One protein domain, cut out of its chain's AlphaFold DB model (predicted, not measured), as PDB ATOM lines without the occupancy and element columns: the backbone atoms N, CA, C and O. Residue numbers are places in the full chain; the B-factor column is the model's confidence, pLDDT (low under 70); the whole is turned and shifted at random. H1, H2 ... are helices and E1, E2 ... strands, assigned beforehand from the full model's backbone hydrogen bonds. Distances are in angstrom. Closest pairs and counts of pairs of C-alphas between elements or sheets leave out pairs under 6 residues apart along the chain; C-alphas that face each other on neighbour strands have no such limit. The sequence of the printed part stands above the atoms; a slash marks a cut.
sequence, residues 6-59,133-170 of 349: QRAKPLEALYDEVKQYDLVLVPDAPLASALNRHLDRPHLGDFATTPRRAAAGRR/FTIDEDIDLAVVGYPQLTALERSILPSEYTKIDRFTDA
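This is residues 6 to 59 and 133 to 170 of the 349 residues of an uncharacterized protein of Haloarculaceae archaeon HSR-Bgl (UniProt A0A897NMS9). A small sheet of three short strands, E2, E3 and E4, makes the middle, with H1 along one of its faces and H2 and H3 grazing it. Past the last strand residues, E4 runs on into E5, which comes beside E1, and the first and last printed residues come together there; H4 is off the sheet, near H3. The printed part has 92 residues, with four named helices and five named strands in the order E1 H1 E2 H2 H3 E3 H4 E4 E5; the sheet's order is E2 E3 E4, parallel. The class is mixed, helices and strands, with 44 residues in named elements, under half of those printed. The whole is compact, with a radius of gyration of the C-alphas of 12.5 A and spans of 35 by 31 by 25 A.

In the sheet, E3, residues 141 to 144, is the inner strand, between the edge strands E2, residues 23 to 25, and E4, residues 162 to 164. E2 and E3 are parallel, at 29 degrees, with N 25 and O 142 within hydrogen-bond range at 2.8 A and N 144 and O 25 at 2.9 A. E3 and E4 are parallel, at 23 degrees, with N 143 and O 162 within range at 2.8 A and N 162 and O 141 at 2.9 A. Residues 24 to 25 of E2 also make a short parallel pairing with residues 48 to 49. H1, residues 11 to 18, is on the sheet at a height of 9.7 A, over E3, and runs along the strands, at 23 degrees to E3 on the local plane; the closest C-alphas of H1 and E3 are those of Val 18 and Ala 142, 6.5 A apart. H2, residues 29 to 37, only grazes the sheet with its residues 31 to 36. H1 and H2 only just touch, with 3 pairs of C-alphas within 8 A, the closest those of Tyr 15 and Leu 35 at 6.2 A; their lines are about perpendicular, at 81 degrees. H3, residues 51 to 56, only grazes the sheet with its residues 51 to 54. H4, residues 151 to 154, is not on the sheet; it is close to H3 but not clearly touching, the closest C-alphas being those of Pro 51 and Glu 153 at 5.6 A. E3, H4 and E4 form a strand-helix-strand unit, two parallel neighbour strands with a helix between them in the chain, and its crossover is right-handed. E4 runs on into E5, residues 167 to 170, across a break of 2 residues at 63 degrees. E1, residues 6 to 8, and E5 pair with no named strand; their closest C-alphas, those of Ala 8 and Phe 167, are 4.2 A apart. E1 is apart from E2, E3 and E4. Every O i to N i+4 pair is within hydrogen-bond range in H1, H2 and H3; H4 is too short for such a pair, and its one O i to N i+3 pair is within range.

E3 measures 9.9 A from first to last C-alpha and begins with C-alpha 141 at (156.604, 201.360, 227.426); E2 measures 6.6 A and E4 6.4 A. H2 is the longest helix at 12.2 A, H1 measures 10.6 A, H3 8.6 A and H4 5.1 A. E1 measures 6.5 A and begins with C-alpha 6 at (177.748, 198.730, 239.454). E5 measures 8.0 A and ends with C-alpha 170 at (178.012, 192.988, 238.844).

The C-alphas farthest apart are those of Arg 59 and Ala 170, at 38.5 A, while those of Gln 6 and Ala 170 are 5.8 A apart. Residues 60 to 132 are not printed; across this cut, in the link from H3 to E3, C-alphas 59 and 133 are 14.4 A apart. The link from H2 to H3, residues 38 to 50, is long. The mean pLDDT of the printed part of this model is 91.9, and residues 58 to 59 are under 70.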
ATOM      1  N   GLN A   6     178.296 199.743 240.353       86.50
ATOM      2  CA  GLN A   6     177.748 198.730 239.454       86.50
ATOM      3  C   GLN A   6     178.270 198.927 238.030       86.50
ATOM      4  O   GLN A   6     178.430 200.052 237.556       86.50
ATOM      5  N   ARG A   7     178.530 197.827 237.319       87.62
ATOM      6  CA  ARG A   7     178.941 197.878 235.910       87.62
ATOM      7  C   ARG A   7     177.747 198.221 235.033       87.62
ATOM      8  O   ARG A   7     176.709 197.575 235.148       87.62
ATOM      9  N   ALA A   8     177.918 199.177 234.125       88.88
ATOM     10  CA  ALA A   8     176.928 199.458 233.090       88.88
ATOM     11  C   ALA A   8     176.737 198.236 232.175       88.88
ATOM     12  O   ALA A   8     177.690 197.503 231.894       88.88
ATOM     13  N   LYS A   9     175.504 198.016 231.715       91.94
ATOM     14  CA  LYS A   9     175.191 197.007 230.704       91.94
ATOM     15  C   LYS A   9     175.834 197.400 229.367       91.94
ATOM     16  O   LYS A   9     175.779 198.577 229.002       91.94
ATOM     17  N   PRO A  10     176.404 196.438 228.619       91.50
ATOM     18  CA  PRO A  10     176.704 196.640 227.207       91.50
ATOM     19  C   PRO A  10     175.445 197.067 226.453       91.50
ATOM     20  O   PRO A  10     174.336 196.639 226.789       91.50
ATOM     21  N   LEU A  11     175.618 197.898 225.431       91.81
ATOM     22  CA  LEU A  11     174.503 198.485 224.698       91.81
ATOM     23  C   LEU A  11     173.644 197.421 224.004       91.81
ATOM     24  O   LEU A  11     172.425 197.533 224.008       91.81
ATOM     25  N   GLU A  12     174.262 196.369 223.472       92.44
ATOM     26  CA  GLU A  12     173.576 195.259 222.808       92.44
ATOM     27  C   GLU A  12     172.692 194.483 223.789       92.44
ATOM     28  O   GLU A  12     171.549 194.165 223.476       92.44
ATOM     29  N   ALA A  13     173.193 194.240 225.003       93.81
ATOM     30  CA  ALA A  13     172.423 193.579 226.052       93.81
ATOM     31  C   ALA A  13     171.225 194.437 226.483       93.81
ATOM     32  O   ALA A  13     170.124 193.922 226.657       93.81
ATOM     33  N   LEU A  14     171.427 195.753 226.603       95.06
ATOM     34  CA  LEU A  14     170.345 196.684 226.900       95.06
ATOM     35  C   LEU A  14     169.311 196.726 225.762       95.06
ATOM     36  O   LEU A  14     168.117 196.688 226.042       95.06
ATOM     37  N   TYR A  15     169.752 196.755 224.499       95.19
ATOM     38  CA  TYR A  15     168.874 196.709 223.326       95.19
ATOM     39  C   TYR A  15     168.028 195.431 223.300       95.19
ATOM     40  O   TYR A  15     166.820 195.500 223.088       95.19
ATOM     41  N   ASP A  16     168.630 194.275 223.579       95.00
ATOM     42  CA  ASP A  16     167.919 192.996 223.621       95.00
ATOM     43  C   ASP A  16     166.788 192.963 224.659       95.00
ATOM     44  O   ASP A  16     165.767 192.314 224.413       95.00
ATOM     45  N   GLU A  17     166.939 193.676 225.779       95.88
ATOM     46  CA  GLU A  17     165.897 193.820 226.802       95.88
ATOM     47  C   GLU A  17     164.758 194.751 226.361       95.88
ATOM     48  O   GLU A  17     163.610 194.522 226.742       95.88
ATOM     49  N   VAL A  18     165.047 195.780 225.553       96.31
ATOM     50  CA  VAL A  18     164.058 196.807 225.171       96.31
ATOM     51  C   VAL A  18     163.433 196.614 223.785       96.31
ATOM     52  O   VAL A  18     162.419 197.233 223.478       96.31
ATOM     53  N   LYS A  19     163.997 195.773 222.913       94.44
ATOM     54  CA  LYS A  19     163.622 195.721 221.483       94.44
ATOM     55  C   LYS A  19     162.160 195.374 221.192       94.44
ATOM     56  O   LYS A  19     161.696 195.646 220.084       94.44
ATOM     57  N   GLN A  20     161.462 194.740 222.140       93.19
ATOM     58  CA  GLN A  20     160.060 194.337 221.987       93.19
ATOM     59  C   GLN A  20     159.056 195.439 222.331       93.19
ATOM     60  O   GLN A  20     157.917 195.330 221.894       93.19
ATOM     61  N   TYR A  21     159.483 196.484 223.038       95.19
ATOM     62  CA  TYR A  21     158.620 197.600 223.413       95.19
ATOM     63  C   TYR A  21     158.316 198.495 222.206       95.19
ATOM     64  O   TYR A  21     159.057 198.518 221.209       95.19
ATOM     65  N   ASP A  22     157.221 199.239 222.301       94.25
ATOM     66  CA  ASP A  22     156.826 200.220 221.293       94.25
ATOM     67  C   ASP A  22     157.613 201.519 221.459       94.25
ATOM     68  O   ASP A  22     158.021 202.120 220.466       94.25
ATOM     69  N   LEU A  23     157.874 201.911 222.708       95.94
ATOM     70  CA  LEU A  23     158.617 203.114 223.062       95.94
ATOM     71  C   LEU A  23     159.586 202.837 224.214       95.94
ATOM     72  O   LEU A  23     159.268 202.131 225.172       95.94
ATOM     73  N   VAL A  24     160.766 203.446 224.143       97.50
ATOM     74  CA  VAL A  24     161.781 203.404 225.196       97.50
ATOM     75  C   VAL A  24     162.123 204.821 225.633       97.50
ATOM     76  O   VAL A  24     162.702 205.599 224.875       97.50
ATOM     77  N   LEU A  25     161.816 205.158 226.882       97.81
ATOM     78  CA  LEU A  25     162.299 206.390 227.493       97.81
ATOM     79  C   LEU A  25     163.670 206.177 228.125       97.81
ATOM     80  O   LEU A  25     163.885 205.232 228.886       97.81
ATOM     81  N   VAL A  26     164.586 207.090 227.825       96.94
ATOM     82  CA  VAL A  26     165.951 207.122 228.354       96.94
ATOM     83  C   VAL A  26     166.259 208.499 228.951       96.94
ATOM     84  O   VAL A  26     165.651 209.488 228.542       96.94
ATOM     85  N   PRO A  27     167.218 208.608 229.885       93.19
ATOM     86  CA  PRO A  27     167.530 209.880 230.532       93.19
ATOM     87  C   PRO A  27     168.289 210.863 229.637       93.19
ATOM     88  O   PRO A  27     168.305 212.050 229.931       93.19
ATOM     89  N   ASP A  28     168.948 210.394 228.574       90.88
ATOM     90  CA  ASP A  28     169.845 211.229 227.779       90.88
ATOM     91  C   ASP A  28     169.792 210.903 226.274       90.88
ATOM     92  O   ASP A  28     169.565 209.764 225.850       90.88
ATOM     93  N   ALA A  29     169.982 211.938 225.450       89.25
ATOM     94  CA  ALA A  29     169.937 211.836 223.991       89.25
ATOM     95  C   ALA A  29     171.037 210.936 223.381       89.25
ATOM     96  O   ALA A  29     170.749 210.255 222.386       89.25
ATOM     97  N   PRO A  30     172.271 210.874 223.927       88.94
ATOM     98  CA  PRO A  30     173.275 209.912 223.480       88.94
ATOM     99  C   PRO A  30     172.806 208.460 223.597       88.94
ATOM    100  O   PRO A  30     172.927 207.712 222.625       88.94
ATOM    101  N   LEU A  31     172.215 208.066 224.730       90.00
ATOM    102  CA  LEU A  31     171.680 206.718 224.912       90.00
ATOM    103  C   LEU A  31     170.511 206.437 223.961       90.00
ATOM    104  O   LEU A  31     170.469 205.363 223.359       90.00
ATOM    105  N   ALA A  32     169.614 207.409 223.757       93.06
ATOM    106  CA  ALA A  32     168.517 207.285 222.790       93.06
ATOM    107  C   ALA A  32     169.072 206.996 221.390       93.06
ATOM    108  O   ALA A  32     168.678 206.044 220.719       93.06
ATOM    109  N   SER A  33     170.053 207.796 220.972       90.62
ATOM    110  CA  SER A  33     170.703 207.683 219.665       90.62
ATOM    111  C   SER A  33     171.458 206.362 219.517       90.62
ATOM    112  O   SER A  33     171.487 205.769 218.439       90.62
ATOM    113  N   ALA A  34     172.075 205.878 220.593       90.44
ATOM    114  CA  ALA A  34     172.764 204.598 220.624       90.44
ATOM    115  C   ALA A  34     171.789 203.425 220.424       90.44
ATOM    116  O   ALA A  34     172.042 202.585 219.562       90.44
ATOM    117  N   LEU A  35     170.655 203.412 221.134       92.62
ATOM    118  CA  LEU A  35     169.616 202.387 220.982       92.62
ATOM    119  C   LEU A  35     168.948 202.435 219.603       92.62
ATOM    120  O   LEU A  35     168.809 201.399 218.959       92.62
ATOM    121  N   ASN A  36     168.609 203.625 219.100       91.88
ATOM    122  CA  ASN A  36     168.002 203.779 217.773       91.88
ATOM    123  C   ASN A  36     168.918 203.281 216.642       91.88
ATOM    124  O   ASN A  36     168.433 202.738 215.655       91.88
ATOM    125  N   ARG A  37     170.246 203.418 216.779       90.06
ATOM    126  CA  ARG A  37     171.212 202.876 215.802       90.06
ATOM    127  C   ARG A  37     171.292 201.348 215.790       90.06
ATOM    128  O   ARG A  37     171.770 200.795 214.807       90.06
ATOM    129  N   HIS A  38     170.841 200.683 216.852       89.69
ATOM    130  CA  HIS A  38     170.823 199.221 216.960       89.69
ATOM    131  C   HIS A  38     169.517 198.595 216.458       89.69
ATOM    132  O   HIS A  38     169.388 197.373 216.482       89.69
ATOM    133  N   LEU A  39     168.569 199.407 215.974       88.56
ATOM    134  CA  LEU A  39     167.331 198.909 215.388       88.56
ATOM    135  C   LEU A  39     167.609 197.989 214.197       88.56
ATOM    136  O   LEU A  39     168.150 198.397 213.172       88.56
ATOM    137  N   ASP A  40     167.153 196.750 214.321       85.38
ATOM    138  CA  ASP A  40     167.208 195.707 213.294       85.38
ATOM    139  C   ASP A  40     165.850 195.491 212.597       85.38
ATOM    140  O   ASP A  40     165.700 194.599 211.758       85.38
ATOM    141  N   ARG A  41     164.860 196.338 212.909       83.44
ATOM    142  CA  ARG A  41     163.505 196.318 212.342       83.44
ATOM    143  C   ARG A  41     163.065 197.703 211.855       83.44
ATOM    144  O   ARG A  41     163.465 198.708 212.440       83.44
ATOM    145  N   PRO A  42     162.189 197.782 210.837       84.06
ATOM    146  CA  PRO A  42     161.504 199.027 210.509       84.06
ATOM    147  C   PRO A  42     160.706 199.538 211.714       84.06
ATOM    148  O   PRO A  42     159.983 198.768 212.350       84.06
ATOM    149  N   HIS A  43     160.815 200.832 212.001       83.06
ATOM    150  CA  HIS A  43     160.098 201.490 213.088       83.06
ATOM    151  C   HIS A  43     159.623 202.873 212.628       83.06
ATOM    152  O   HIS A  43     160.305 203.535 211.842       83.06
ATOM    153  N   LEU A  44     158.433 203.288 213.063       78.44
ATOM    154  CA  LEU A  44     157.864 204.589 212.720       78.44
ATOM    155  C   LEU A  44     158.094 205.550 213.891       78.44
ATOM    156  O   LEU A  44     157.555 205.331 214.966       78.44
ATOM    157  N   GLY A  45     158.849 206.626 213.665       80.38
ATOM    158  CA  GLY A  45     159.219 207.567 214.727       80.38
ATOM    159  C   GLY A  45     160.473 207.144 215.500       80.38
ATOM    160  O   GLY A  45     161.244 206.308 215.028       80.38
ATOM    161  N   ASP A  46     160.694 207.768 216.660       82.75
ATOM    162  CA  ASP A  46     161.826 207.469 217.545       82.75
ATOM    163  C   ASP A  46     161.449 206.268 218.445       82.75
ATOM    164  O   ASP A  46     160.554 206.391 219.279       82.75
ATOM    165  N   PHE A  47     162.133 205.123 218.296       94.19
ATOM    166  CA  PHE A  47     161.963 203.950 219.177       94.19
ATOM    167  C   PHE A  47     162.443 204.251 220.599       94.19
ATOM    168  O   PHE A  47     161.775 203.920 221.573       94.19
ATOM    169  N   ALA A  48     163.605 204.897 220.715       96.12
ATOM    170  CA  ALA A  48     164.145 205.402 221.967       96.12
ATOM    171  C   ALA A  48     164.220 206.932 221.944       96.12
ATOM    172  O   ALA A  48     164.715 207.521 220.981       96.12
ATOM    173  N   THR A  49     163.771 207.593 223.009       95.69
ATOM    174  CA  THR A  49     163.780 209.061 223.115       95.69
ATOM    175  C   THR A  49     163.874 209.520 224.571       95.69
ATOM    176  O   THR A  49     163.707 208.728 225.497       95.69
ATOM    177  N   THR A  50     164.156 210.804 224.792       94.81
ATOM    178  CA  THR A  50     164.072 211.404 226.129       94.81
ATOM    179  C   THR A  50     162.637 211.854 226.419       94.81
ATOM    180  O   THR A  50     161.911 212.200 225.481       94.81
ATOM    181  N   PRO A  51     162.207 211.917 227.692       95.12
ATOM    182  CA  PRO A  51     160.889 212.442 228.055       95.12
ATOM    183  C   PRO A  51     160.623 213.841 227.477       95.12
ATOM    184  O   PRO A  51     159.570 214.082 226.889       95.12
ATOM    185  N   ARG A  52     161.614 214.741 227.559       91.81
ATOM    186  CA  ARG A  52     161.543 216.102 226.995       91.81
ATOM    187  C   ARG A  52     161.261 216.095 225.503       91.81
ATOM    188  O   ARG A  52     160.353 216.779 225.038       91.81
ATOM    189  N   ARG A  53     161.997 215.278 224.750       91.12
ATOM    190  CA  ARG A  53     161.823 215.163 223.302       91.12
ATOM    191  C   ARG A  53     160.527 214.446 222.926       91.12
ATOM    192  O   ARG A  53     159.961 214.768 221.885       91.12
ATOM    193  N   ALA A  54     160.034 213.517 223.745       92.19
ATOM    194  CA  ALA A  54     158.716 212.914 223.548       92.19
ATOM    195  C   ALA A  54     157.597 213.966 223.638       92.19
ATOM    196  O   ALA A  54     156.709 213.979 222.790       92.19
ATOM    197  N   ALA A  55     157.680 214.878 224.613       91.19
ATOM    198  CA  ALA A  55     156.669 215.910 224.833       91.19
ATOM    199  C   ALA A  55     156.798 217.121 223.885       91.19
ATOM    200  O   ALA A  55     155.810 217.557 223.298       91.19
ATOM    201  N   ALA A  56     158.006 217.667 223.711       86.94
ATOM    202  CA  ALA A  56     158.252 218.899 222.947       86.94
ATOM    203  C   ALA A  56     158.741 218.658 221.501       86.94
ATOM    204  O   ALA A  56     158.880 219.592 220.702       86.94
ATOM    205  N   GLY A  57     159.017 217.408 221.119       83.75
ATOM    206  CA  GLY A  57     159.600 217.071 219.821       83.75
ATOM    207  C   GLY A  57     161.015 217.638 219.648       83.75
ATOM    208  O   GLY A  57     161.777 217.784 220.598       83.75
ATOM    209  N   ARG A  58     161.383 218.002 218.410       66.75
ATOM    210  CA  ARG A  58     162.675 218.662 218.106       66.75
ATOM    211  C   ARG A  58     162.720 220.146 218.504       66.75
ATOM    212  O   ARG A  58     163.647 220.843 218.105       66.75
ATOM    213  N   ARG A  59     161.706 220.643 219.218       60.50
ATOM    214  CA  ARG A  59     161.603 222.035 219.675       60.50
ATOM    215  C   ARG A  59     162.017 222.190 221.134       60.50
ATOM    216  O   ARG A  59     161.486 223.057 221.812       60.50
ATOM    217  N   PHE A 133     151.639 216.779 228.783       94.44
ATOM    218  CA  PHE A 133     151.843 215.562 227.999       94.44
ATOM    219  C   PHE A 133     151.628 214.297 228.831       94.44
ATOM    220  O   PHE A 133     152.025 214.185 229.989       94.44
ATOM    221  N   THR A 134     151.020 213.291 228.212       94.62
ATOM    222  CA  THR A 134     150.882 211.950 228.780       94.62
ATOM    223  C   THR A 134     151.047 210.942 227.658       94.62
ATOM    224  O   THR A 134     150.544 211.150 226.552       94.62
ATOM    225  N   ILE A 135     151.778 209.869 227.934       94.25
ATOM    226  CA  ILE A 135     151.938 208.759 226.997       94.25
ATOM    227  C   ILE A 135     150.660 207.919 227.016       94.25
ATOM    228  O   ILE A 135     150.083 207.689 228.076       94.25
ATOM    229  N   ASP A 136     150.212 207.491 225.837       93.31
ATOM    230  CA  ASP A 136     149.028 206.642 225.692       93.31
ATOM    231  C   ASP A 136     149.208 205.314 226.456       93.31
ATOM    232  O   ASP A 136     150.276 204.706 226.404       93.31
ATOM    233  N   GLU A 137     148.166 204.868 227.158       93.69
ATOM    234  CA  GLU A 137     148.172 203.631 227.956       93.69
ATOM    235  C   GLU A 137     148.258 202.375 227.070       93.69
ATOM    236  O   GLU A 137     148.643 201.310 227.547       93.69
ATOM    237  N   ASP A 138     147.919 202.490 225.781       93.62
ATOM    238  CA  ASP A 138     148.021 201.387 224.820       93.62
ATOM    239  C   ASP A 138     149.464 201.155 224.313       93.62
ATOM    240  O   ASP A 138     149.711 200.179 223.602       93.62
ATOM    241  N   ILE A 139     150.419 202.036 224.647       93.31
ATOM    242  CA  ILE A 139     151.829 201.922 224.239       93.31
ATOM    243  C   ILE A 139     152.584 201.024 225.220       93.31
ATOM    244  O   ILE A 139     152.689 201.345 226.405       93.31
ATOM    245  N   ASP A 140     153.206 199.949 224.722       95.25
ATOM    246  CA  ASP A 140     154.107 199.142 225.548       95.25
ATOM    247  C   ASP A 140     155.410 199.913 225.813       95.25
ATOM    248  O   ASP A 140     156.252 200.088 224.922       95.25
ATOM    249  N   LEU A 141     155.559 200.416 227.042       97.31
ATOM    250  CA  LEU A 141     156.604 201.360 227.426       97.31
ATOM    251  C   LEU A 141     157.692 200.721 228.295       97.31
ATOM    252  O   LEU A 141     157.439 200.236 229.403       97.31
ATOM    253  N   ALA A 142     158.943 200.870 227.858       97.88
ATOM    254  CA  ALA A 142     160.120 200.656 228.691       97.88
ATOM    255  C   ALA A 142     160.733 201.985 229.154       97.88
ATOM    256  O   ALA A 142     160.911 202.918 228.375       97.88
ATOM    257  N   VAL A 143     161.138 202.051 230.421       98.19
ATOM    258  CA  VAL A 143     161.861 203.186 231.004       98.19
ATOM    259  C   VAL A 143     163.223 202.719 231.486       98.19
ATOM    260  O   VAL A 143     163.345 202.024 232.500       98.19
ATOM    261  N   VAL A 144     164.261 203.124 230.767       97.31
ATOM    262  CA  VAL A 144     165.650 202.842 231.112       97.31
ATOM    263  C   VAL A 144     166.171 203.954 232.013       97.31
ATOM    264  O   VAL A 144     166.067 205.125 231.673       97.31
ATOM    265  N   GLY A 145     166.774 203.609 233.153       93.00
ATOM    266  CA  GLY A 145     167.348 204.625 234.045       93.00
ATOM    267  C   GLY A 145     166.291 205.505 234.727       93.00
ATOM    268  O   GLY A 145     166.431 206.722 234.816       93.00
ATOM    269  N   TYR A 146     165.223 204.885 235.236       95.06
ATOM    270  CA  TYR A 146     164.168 205.574 235.985       95.06
ATOM    271  C   TYR A 146     164.685 206.516 237.099       95.06
ATOM    272  O   TYR A 146     164.155 207.621 237.222       95.06
ATOM    273  N   PRO A 147     165.706 206.150 237.910       92.50
ATOM    274  CA  PRO A 147     166.217 207.034 238.960       92.50
ATOM    275  C   PRO A 147     166.815 208.351 238.451       92.50
ATOM    276  O   PRO A 147     166.826 209.317 239.208       92.50
ATOM    277  N   GLN A 148     167.299 208.389 237.206       91.94
ATOM    278  CA  GLN A 148     167.899 209.573 236.591       91.94
ATOM    279  C   GLN A 148     166.858 210.572 236.073       91.94
ATOM    280  O   GLN A 148     167.203 211.729 235.869       91.94
ATOM    281  N   LEU A 149     165.605 210.145 235.884       94.12
ATOM    282  CA  LEU A 149     164.534 211.040 235.451       94.12
ATOM    283  C   LEU A 149     164.105 211.970 236.588       94.12
ATOM    284  O   LEU A 149     163.976 211.517 237.734       94.12
ATOM    285  N   THR A 150     163.825 213.231 236.269       95.00
ATOM    286  CA  THR A 150     163.247 214.203 237.212       95.00
ATOM    287  C   THR A 150     161.804 213.833 237.581       95.00
ATOM    288  O   THR A 150     161.208 212.914 237.013       95.00
ATOM    289  N   ALA A 151     161.212 214.517 238.564       95.75
ATOM    290  CA  ALA A 151     159.817 214.257 238.919       95.75
ATOM    291  C   ALA A 151     158.870 214.614 237.765       95.75
ATOM    292  O   ALA A 151     157.936 213.860 237.494       95.75
ATOM    293  N   LEU A 152     159.145 215.721 237.070       96.00
ATOM    294  CA  LEU A 152     158.385 216.167 235.906       96.00
ATOM    295  C   LEU A 152     158.513 215.190 234.732       96.00
ATOM    296  O   LEU A 152     157.533 214.824 234.102       96.00
ATOM    297  N   GLU A 153     159.707 214.672 234.468       96.06
ATOM    298  CA  GLU A 153     159.887 213.663 233.418       96.06
ATOM    299  C   GLU A 153     159.178 212.342 233.737       96.06
ATOM    300  O   GLU A 153     158.788 211.609 232.833       96.06
ATOM    301  N   ARG A 154     158.989 212.024 235.021       96.81
ATOM    302  CA  ARG A 154     158.211 210.855 235.448       96.81
ATOM    303  C   ARG A 154     156.703 211.095 235.393       96.81
ATOM    304  O   ARG A 154     155.967 210.113 235.425       96.81
ATOM    305  N   SER A 155     156.234 212.345 235.333       95.75
ATOM    306  CA  SER A 155     154.796 212.643 235.349       95.75
ATOM    307  C   SER A 155     154.089 212.283 234.046       95.75
ATOM    308  O   SER A 155     152.871 212.155 234.053       95.75
ATOM    309  N   ILE A 156     154.834 212.088 232.954       95.62
ATOM    310  CA  ILE A 156     154.276 211.692 231.650       95.62
ATOM    311  C   ILE A 156     154.044 210.183 231.522       95.62
ATOM    312  O   ILE A 156     153.483 209.736 230.520       95.62
ATOM    313  N   LEU A 157     154.557 209.397 232.477       96.38
ATOM    314  CA  LEU A 157     154.521 207.941 232.420       96.38
ATOM    315  C   LEU A 157     153.078 207.438 232.608       96.38
ATOM    316  O   LEU A 157     152.383 207.936 233.496       96.38
ATOM    317  N   PRO A 158     152.651 206.436 231.821       96.06
ATOM    318  CA  PRO A 158     151.358 205.789 231.985       96.06
ATOM    319  C   PRO A 158     151.321 204.975 233.287       96.06
ATOM    320  O   PRO A 158     152.319 204.848 234.010       96.06
ATOM    321  N   SER A 159     150.157 204.412 233.599       94.25
ATOM    322  CA  SER A 159     149.976 203.611 234.811       94.25
ATOM    323  C   SER A 159     150.826 202.332 234.828       94.25
ATOM    324  O   SER A 159     151.348 201.957 235.884       94.25
ATOM    325  N   GLU A 160     151.024 201.714 233.663       95.81
ATOM    326  CA  GLU A 160     151.789 200.481 233.469       95.81
ATOM    327  C   GLU A 160     153.007 200.734 232.571       95.81
ATOM    328  O   GLU A 160     152.887 201.250 231.464       95.81
ATOM    329  N   TYR A 161     154.201 200.379 233.045       97.38
ATOM    330  CA  TYR A 161     155.448 200.475 232.280       97.38
ATOM    331  C   TYR A 161     156.528 199.584 232.899       97.38
ATOM    332  O   TYR A 161     156.543 199.337 234.111       97.38
ATOM    333  N   THR A 162     157.495 199.152 232.090       98.19
ATOM    334  CA  THR A 162     158.613 198.337 232.575       98.19
ATOM    335  C   THR A 162     159.831 199.196 232.881       98.19
ATOM    336  O   THR A 162     160.341 199.916 232.026       98.19
ATOM    337  N   LYS A 163     160.366 199.088 234.101       97.50
ATOM    338  CA  LYS A 163     161.647 199.709 234.470       97.50
ATOM    339  C   LYS A 163     162.802 198.790 234.103       97.50
ATOM    340  O   LYS A 163     162.839 197.645 234.546       97.50
ATOM    341  N   ILE A 164     163.770 199.323 233.367       96.31
ATOM    342  CA  ILE A 164     164.990 198.613 232.990       96.31
ATOM    343  C   ILE A 164     166.193 199.344 233.585       96.31
ATOM    344  O   ILE A 164     166.380 200.550 233.408       96.31
ATOM    345  N   ASP A 165     167.012 198.606 234.329       92.00
ATOM    346  CA  ASP A 165     168.248 199.151 234.879       92.00
ATOM    347  C   ASP A 165     169.314 199.267 233.779       92.00
ATOM    348  O   ASP A 165     169.466 198.375 232.940       92.00
ATOM    349  N   ARG A 166     170.065 200.372 233.806       90.62
ATOM    350  CA  ARG A 166     171.255 200.590 232.972       90.62
ATOM    351  C   ARG A 166     172.441 199.771 233.464       90.62
ATOM    352  O   ARG A 166     173.392 199.571 232.711       90.62
ATOM    353  N   PHE A 167     172.410 199.341 234.716       90.75
ATOM    354  CA  PHE A 167     173.489 198.623 235.360       90.75
ATOM    355  C   PHE A 167     173.180 197.133 235.477       90.75
ATOM    356  O   PHE A 167     172.036 196.687 235.514       90.75
ATOM    357  N   THR A 168     174.245 196.350 235.491       88.94
ATOM    358  CA  THR A 168     174.219 194.937 235.852       88.94
ATOM    359  C   THR A 168     174.297 194.791 237.372       88.94
ATOM    360  O   THR A 168     174.758 195.691 238.077       88.94
ATOM    361  N   ASP A 169     173.971 193.604 237.876       86.38
ATOM    362  CA  ASP A 169     174.198 193.257 239.286       86.38
ATOM    363  C   ASP A 169     175.692 193.092 239.632       86.38
ATOM    364  O   ASP A 169     176.058 192.917 240.797       86.38
ATOM    365  N   ALA A 170     176.583 193.127 238.632       85.88
ATOM    366  CA  ALA A 170     178.012 192.988 238.844       85.88
ATOM    367  C   ALA A 170     178.609 194.289 239.390       85.88
ATOM    368  O   ALA A 170     178.619 195.329 238.728       85.88
TER     369      ALA A 170